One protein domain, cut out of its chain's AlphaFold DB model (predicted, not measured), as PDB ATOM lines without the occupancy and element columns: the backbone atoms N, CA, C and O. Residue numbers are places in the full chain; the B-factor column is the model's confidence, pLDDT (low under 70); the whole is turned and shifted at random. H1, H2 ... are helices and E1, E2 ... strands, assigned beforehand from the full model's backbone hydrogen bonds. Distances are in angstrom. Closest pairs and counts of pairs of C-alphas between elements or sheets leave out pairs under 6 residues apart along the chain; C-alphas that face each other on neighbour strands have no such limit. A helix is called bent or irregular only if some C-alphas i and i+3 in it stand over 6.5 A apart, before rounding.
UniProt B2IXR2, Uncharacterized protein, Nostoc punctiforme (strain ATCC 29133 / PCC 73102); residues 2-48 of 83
ATOM      1  N   THR A   2     182.012 181.661 195.756       43.72
ATOM      2  CA  THR A   2     183.402 181.840 196.203       43.72
ATOM      3  C   THR A   2     184.279 180.782 195.539       43.72
ATOM      4  O   THR A   2     184.099 179.592 195.789       43.72
ATOM      5  N   SER A   3     185.193 181.208 194.667       50.56
ATOM      6  CA  SER A   3     186.205 180.332 194.074       50.56
ATOM      7  C   SER A   3     187.141 179.841 195.181       50.56
ATOM      8  O   SER A   3     187.896 180.629 195.753       50.56
ATOM      9  N   ILE A   4     187.058 178.557 195.530       54.16
ATOM     10  CA  ILE A   4     188.011 177.891 196.425       54.16
ATOM     11  C   ILE A   4     189.352 177.849 195.698       54.16
ATOM     12  O   ILE A   4     189.600 176.999 194.847       54.16
ATOM     13  N   THR A   5     190.202 178.827 195.992       57.72
ATOM     14  CA  THR A   5     191.575 178.841 195.495       57.72
ATOM     15  C   THR A   5     192.350 177.871 196.379       57.72
ATOM     16  O   THR A   5     192.716 178.209 197.501       57.72
ATOM     17  N   GLU A   6     192.500 176.623 195.933       68.50
ATOM     18  CA  GLU A   6     193.299 175.619 196.642       68.50
ATOM     19  C   GLU A   6     194.741 176.131 196.770       68.50
ATOM     20  O   GLU A   6     195.448 176.309 195.776       68.50
ATOM     21  N   HIS A   7     195.156 176.428 198.002       72.69
ATOM     22  CA  HIS A   7     196.486 176.939 198.295       72.69
ATOM     23  C   HIS A   7     197.414 175.760 198.592       72.69
ATOM     24  O   HIS A   7     197.202 175.016 199.552       72.69
ATOM     25  N   TYR A   8     198.414 175.577 197.734       79.81
ATOM     26  CA  TYR A   8     199.426 174.537 197.870       79.81
ATOM     27  C   TYR A   8     200.744 175.177 198.290       79.81
ATOM     28  O   TYR A   8     201.184 176.149 197.681       79.81
ATOM     29  N   ASP A   9     201.385 174.613 199.311       81.94
ATOM     30  CA  ASP A   9     202.698 175.066 199.770       81.94
ATOM     31  C   ASP A   9     203.818 174.594 198.834       81.94
ATOM     32  O   ASP A   9     204.863 175.233 198.723       81.94
ATOM     33  N   ILE A  10     203.638 173.420 198.221       82.50
ATOM     34  CA  ILE A  10     204.671 172.731 197.447       82.50
ATOM     35  C   ILE A  10     204.028 172.110 196.208       82.50
ATOM     36  O   ILE A  10     203.051 171.364 196.306       82.50
ATOM     37  N   ILE A  11     204.616 172.379 195.042       84.38
ATOM     38  CA  ILE A  11     204.242 171.752 193.771       84.38
ATOM     39  C   ILE A  11     205.419 170.902 193.297       84.38
ATOM     40  O   ILE A  11     206.516 171.413 193.076       84.38
ATOM     41  N   ILE A  12     205.189 169.600 193.133       84.19
ATOM     42  CA  ILE A  12     206.173 168.651 192.607       84.19
ATOM     43  C   ILE A  12     205.825 168.361 191.148       84.19
ATOM     44  O   ILE A  12     204.737 167.865 190.847       84.19
ATOM     45  N   ILE A  13     206.755 168.671 190.243       81.88
ATOM     46  CA  ILE A  13     206.590 168.477 188.799       81.88
ATOM     47  C   ILE A  13     207.347 167.221 188.368       81.88
ATOM     48  O   ILE A  13     208.576 167.182 188.393       81.88
ATOM     49  N   GLY A  14     206.598 166.209 187.930       77.94
ATOM     50  CA  GLY A  14     207.111 164.904 187.524       77.94
ATOM     51  C   GLY A  14     206.767 163.809 188.534       77.94
ATOM     52  O   GLY A  14     206.988 163.953 189.729       77.94
ATOM     53  N   THR A  15     206.245 162.685 188.040       79.25
ATOM     54  CA  THR A  15     205.821 161.521 188.843       79.25
ATOM     55  C   THR A  15     206.792 160.339 188.762       79.25
ATOM     56  O   THR A  15     206.466 159.236 189.189       79.25
ATOM     57  N   GLY A  16     207.995 160.543 188.211       80.12
ATOM     58  CA  GLY A  16     209.038 159.513 188.166       80.12
ATOM     59  C   GLY A  16     209.623 159.191 189.550       80.12
ATOM     60  O   GLY A  16     209.240 159.793 190.554       80.12
ATOM     61  N   ALA A  17     210.609 158.288 189.604       79.06
ATOM     62  CA  ALA A  17     211.223 157.822 190.857       79.06
ATOM     63  C   ALA A  17     211.693 158.965 191.785       79.06
ATOM     64  O   ALA A  17     211.510 158.896 193.000       79.06
ATOM     65  N   GLY A  18     212.225 160.054 191.220       80.06
ATOM     66  CA  GLY A  18     212.605 161.249 191.985       80.06
ATOM     67  C   GLY A  18     211.410 162.033 192.543       80.06
ATOM     68  O   GLY A  18     211.401 162.385 193.721       80.06
ATOM     69  N   GLY A  19     210.375 162.261 191.730       81.31
ATOM     70  CA  GLY A  19     209.198 163.038 192.130       81.31
ATOM     71  C   GLY A  19     208.341 162.336 193.183       81.31
ATOM     72  O   GLY A  19     207.927 162.961 194.159       81.31
ATOM     73  N   GLY A  20     208.164 161.017 193.058       78.56
ATOM     74  CA  GLY A  20     207.481 160.203 194.069       78.56
ATOM     75  C   GLY A  20     208.238 160.137 195.401       78.56
ATOM     76  O   GLY A  20     207.626 160.222 196.463       78.56
ATOM     77  N   THR A  21     209.573 160.066 195.361       83.88
ATOM     78  CA  THR A  21     210.412 160.045 196.574       83.88
ATOM     79  C   THR A  21     210.358 161.374 197.325       83.88
ATOM     80  O   THR A  21     210.243 161.386 198.552       83.88
ATOM     81  N   LEU A  22     210.399 162.500 196.604       81.56
ATOM     82  CA  LEU A  22     210.246 163.828 197.198       81.56
ATOM     83  C   LEU A  22     208.848 164.007 197.795       81.56
ATOM     84  O   LEU A  22     208.739 164.463 198.929       81.56
ATOM     85  N   ALA A  23     207.794 163.569 197.100       83.31
ATOM     86  CA  ALA A  23     206.434 163.605 197.635       83.31
ATOM     87  C   ALA A  23     206.305 162.780 198.925       83.31
ATOM     88  O   ALA A  23     205.718 163.246 199.895       83.31
ATOM     89  N   HIS A  24     206.914 161.593 198.975       83.19
ATOM     90  CA  HIS A  24     206.886 160.727 200.154       83.19
ATOM     91  C   HIS A  24     207.663 161.312 201.346       83.19
ATOM     92  O   HIS A  24     207.187 161.272 202.477       83.19
ATOM     93  N   ARG A  25     208.836 161.910 201.102       84.56
ATOM     94  CA  ARG A  25     209.642 162.596 202.132       84.56
ATOM     95  C   ARG A  25     208.972 163.860 202.666       84.56
ATOM     96  O   ARG A  25     209.203 164.225 203.814       84.56
ATOM     97  N   LEU A  26     208.175 164.521 201.831       81.69
ATOM     98  CA  LEU A  26     207.447 165.741 202.165       81.69
ATOM     99  C   LEU A  26     206.019 165.440 202.674       81.69
ATOM    100  O   LEU A  26     205.379 166.307 203.246       81.69
ATOM    101  N   ALA A  27     205.509 164.213 202.577       77.62
ATOM    102  CA  ALA A  27     204.226 163.843 203.181       77.62
ATOM    103  C   ALA A  27     204.128 164.110 204.709       77.62
ATOM    104  O   ALA A  27     203.095 164.620 205.148       77.62
ATOM    105  N   PRO A  28     205.157 163.842 205.545       80.25
ATOM    106  CA  PRO A  28     205.059 164.028 206.997       80.25
ATOM    107  C   PRO A  28     205.158 165.483 207.493       80.25
ATOM    108  O   PRO A  28     204.917 165.720 208.673       80.25
ATOM    109  N   ILE A  29     205.478 166.472 206.646       79.38
ATOM    110  CA  ILE A  29     205.555 167.895 207.061       79.38
ATOM    111  C   ILE A  29     204.182 168.591 207.126       79.38
ATOM    112  O   ILE A  29     204.121 169.784 207.413       79.38
ATOM    113  N   GLY A  30     203.080 167.876 206.867       75.25
ATOM    114  CA  GLY A  30     201.711 168.388 207.047       75.25
ATOM    115  C   GLY A  30     201.308 169.524 206.097       75.25
ATOM    116  O   GLY A  30     200.268 170.150 206.290       75.25
ATOM    117  N   LYS A  31     202.126 169.803 205.077       79.25
ATOM    118  CA  LYS A  31     201.887 170.830 204.057       79.25
ATOM    119  C   LYS A  31     201.052 170.281 202.901       79.25
ATOM    120  O   LYS A  31     201.151 169.098 202.572       79.25
ATOM    121  N   LYS A  32     200.253 171.136 202.251       77.94
ATOM    122  CA  LYS A  32     199.475 170.739 201.064       77.94
ATOM    123  C   LYS A  32     200.409 170.614 199.860       77.94
ATOM    124  O   LYS A  32     200.920 171.617 199.361       77.94
ATOM    125  N   ILE A  33     200.620 169.380 199.400       80.31
ATOM    126  CA  ILE A  33     201.494 169.052 198.266       80.31
ATOM    127  C   ILE A  33     200.639 168.692 197.058       80.31
ATOM    128  O   ILE A  33     199.813 167.781 197.131       80.31
ATOM    129  N   LEU A  34     200.875 169.364 195.935       78.94
ATOM    130  CA  LEU A  34     200.314 168.985 194.644       78.94
ATOM    131  C   LEU A  34     201.379 168.264 193.818       78.94
ATOM    132  O   LEU A  34     202.474 168.786 193.610       78.94
ATOM    133  N   VAL A  35     201.054 167.067 193.332       78.25
ATOM    134  CA  VAL A  35     201.925 166.300 192.435       78.25
ATOM    135  C   VAL A  35     201.326 166.342 191.035       78.25
ATOM    136  O   VAL A  35     200.237 165.821 190.805       78.25
ATOM    137  N   ALA A  36     202.035 166.965 190.096       74.44
ATOM    138  CA  ALA A  36     201.618 167.072 188.704       74.44
ATOM    139  C   ALA A  36     202.511 166.215 187.802       74.44
ATOM    140  O   ALA A  36     203.734 166.174 187.955       74.44
ATOM    141  N   VAL A  37     201.910 165.552 186.814       76.56
ATOM    142  CA  VAL A  37     202.666 164.856 185.767       76.56
ATOM    143  C   VAL A  37     203.327 165.908 184.876       76.56
ATOM    144  O   VAL A  37     202.667 166.820 184.378       76.56
ATOM    145  N   SER A  38     204.634 165.780 184.650       71.56
ATOM    146  CA  SER A  38     205.411 166.727 183.838       71.56
ATOM    147  C   SER A  38     204.832 166.899 182.433       71.56
ATOM    148  O   SER A  38     204.794 168.016 181.932       71.56
ATOM    149  N   THR A  39     204.316 165.828 181.827       65.81
ATOM    150  CA  THR A  39     203.614 165.862 180.537       65.81
ATOM    151  C   THR A  39     202.371 166.752 180.572       65.81
ATOM    152  O   THR A  39     202.255 167.654 179.747       65.81
ATOM    153  N   SER A  40     201.454 166.556 181.524       65.12
ATOM    154  CA  SER A  40     200.209 167.337 181.561       65.12
ATOM    155  C   SER A  40     200.461 168.800 181.919       65.12
ATOM    156  O   SER A  40     199.837 169.681 181.333       65.12
ATOM    157  N   LEU A  41     201.416 169.077 182.809       69.56
ATOM    158  CA  LEU A  41     201.797 170.444 183.155       69.56
ATOM    159  C   LEU A  41     202.561 171.132 182.020       69.56
ATOM    160  O   LEU A  41     202.328 172.307 181.760       69.56
ATOM    161  N   SER A  42     203.419 170.406 181.296       65.62
ATOM    162  CA  SER A  42     204.072 170.937 180.096       65.62
ATOM    163  C   SER A  42     203.035 171.300 179.049       65.62
ATOM    164  O   SER A  42     203.134 172.375 178.476       65.62
ATOM    165  N   PHE A  43     202.006 170.473 178.842       67.19
ATOM    166  CA  PHE A  43     200.903 170.826 177.951       67.19
ATOM    167  C   PHE A  43     200.093 172.011 178.460       67.19
ATOM    168  O   PHE A  43     199.831 172.908 177.673       67.19
ATOM    169  N   ALA A  44     199.767 172.080 179.750       65.06
ATOM    170  CA  ALA A  44     199.038 173.209 180.325       65.06
ATOM    171  C   ALA A  44     199.811 174.539 180.211       65.06
ATOM    172  O   ALA A  44     199.226 175.558 179.858       65.06
ATOM    173  N   LEU A  45     201.130 174.530 180.441       65.00
ATOM    174  CA  LEU A  45     201.994 175.710 180.305       65.00
ATOM    175  C   LEU A  45     202.258 176.074 178.833       65.00
ATOM    176  O   LEU A  45     202.291 177.248 178.472       65.00
ATOM    177  N   LYS A  46     202.421 175.074 177.957       64.38
ATOM    178  CA  LYS A  46     202.614 175.235 176.504       64.38
ATOM    179  C   LYS A  46     201.324 175.706 175.812       64.38
ATOM    180  O   LYS A  46     201.415 176.429 174.821       64.38
ATOM    181  N   ALA A  47     200.150 175.347 176.340       57.34
ATOM    182  CA  ALA A  47     198.820 175.677 175.816       57.34
ATOM    183  C   ALA A  47     198.343 177.107 176.131       57.34
ATOM    184  O   ALA A  47     197.200 177.439 175.836       57.34
ATOM    185  N   GLY A  48     199.201 177.978 176.675       60.81
ATOM    186  CA  GLY A  48     198.872 179.396 176.868       60.81
ATOM    187  C   GLY A  48     198.760 180.206 175.570       60.81
ATOM    188  O   GLY A  48     198.279 181.331 175.604       60.81
TER     189      GLY A  48
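What this domain is: This is residues 2 to 48 of the 83 residues of an uncharacterized protein of Nostoc punctiforme (strain ATCC 29133 / PCC 73102) (UniProt B2IXR2). Two short parallel strands, E1 and E2, lie side by side as a narrow two-stranded sheet, and H1 packs over one face of it, running back alongside the strands between E1 and E2. Beyond the ends of the strands the chain turns into H2, whose residues 43 to 46 stick out together with 47 and 48, while residues 2 to 9 lead in to E1 as a tail with no named element. The printed part has 47 residues, with two named helices and two named strands in the order E1, H1, E2, H2, and its class is mixed, helices and strands. It is loose, with a radius of gyration of the C-alphas of 12.2 A, and flat, with spans of 34 by 33 by 9 A.

Where its parts are: Residues 2 to 9 come first, beginning with C-alpha 2 at (183.402, 181.840, 196.203). E1 is residues 10 to 13, 9.8 A long, with C-alpha 10 at (204.671, 172.731, 197.447). H1 is residues 17 to 29, 19.9 A from first to last C-alpha. H1 is irregular, but only just: C-alphas 25 and 28 are 6.8 A apart. E2 is residues 33 to 36, 9.8 A long. H2 is residues 38 to 46, 11.6 A long, ending with C-alpha 46 at (202.614, 175.235, 176.504).

How they stand to each other: E1 and E2 are parallel neighbours, with 18 degrees between their directions. The C-alphas of Ile 10 and Ile 33 face each other at 4.9 A. N 12 and O 34 are within hydrogen-bond range at 2.9 A, and N 34 and O 10 at 3.0 A. E1, H1 and E2 form a strand-helix-strand unit, two parallel neighbour strands with a helix between them along the chain, and its crossover is right-handed. The closest C-alphas of E1 and H1 are those of Ile 12 and Gly 19, 6.4 A apart. For H1 and E2 they are those of Ala 23 and Ile 33, at 7.4 A. The closest C-alphas of E1 and H2 are those of Ile 13 and Ser 38, 5.4 A apart. H1 and H2 are apart. In H2 every O i to N i+4 pair is within hydrogen-bond range; in H1 7 of 9 are.

The domain as a whole: The two C-alphas farthest apart are those of Thr 2 and Ala 17, at 37.1 A. Residues 43 to 48, of which 43 to 46 belong to H2, stand free. The printed part has no cut, and the links E1 to H1, H1 to E2 and E2 to H2 are tight. The mean pLDDT of the printed part is 73.9, and residues 2 to 6 and 39 to 48 of this predicted model are under 70.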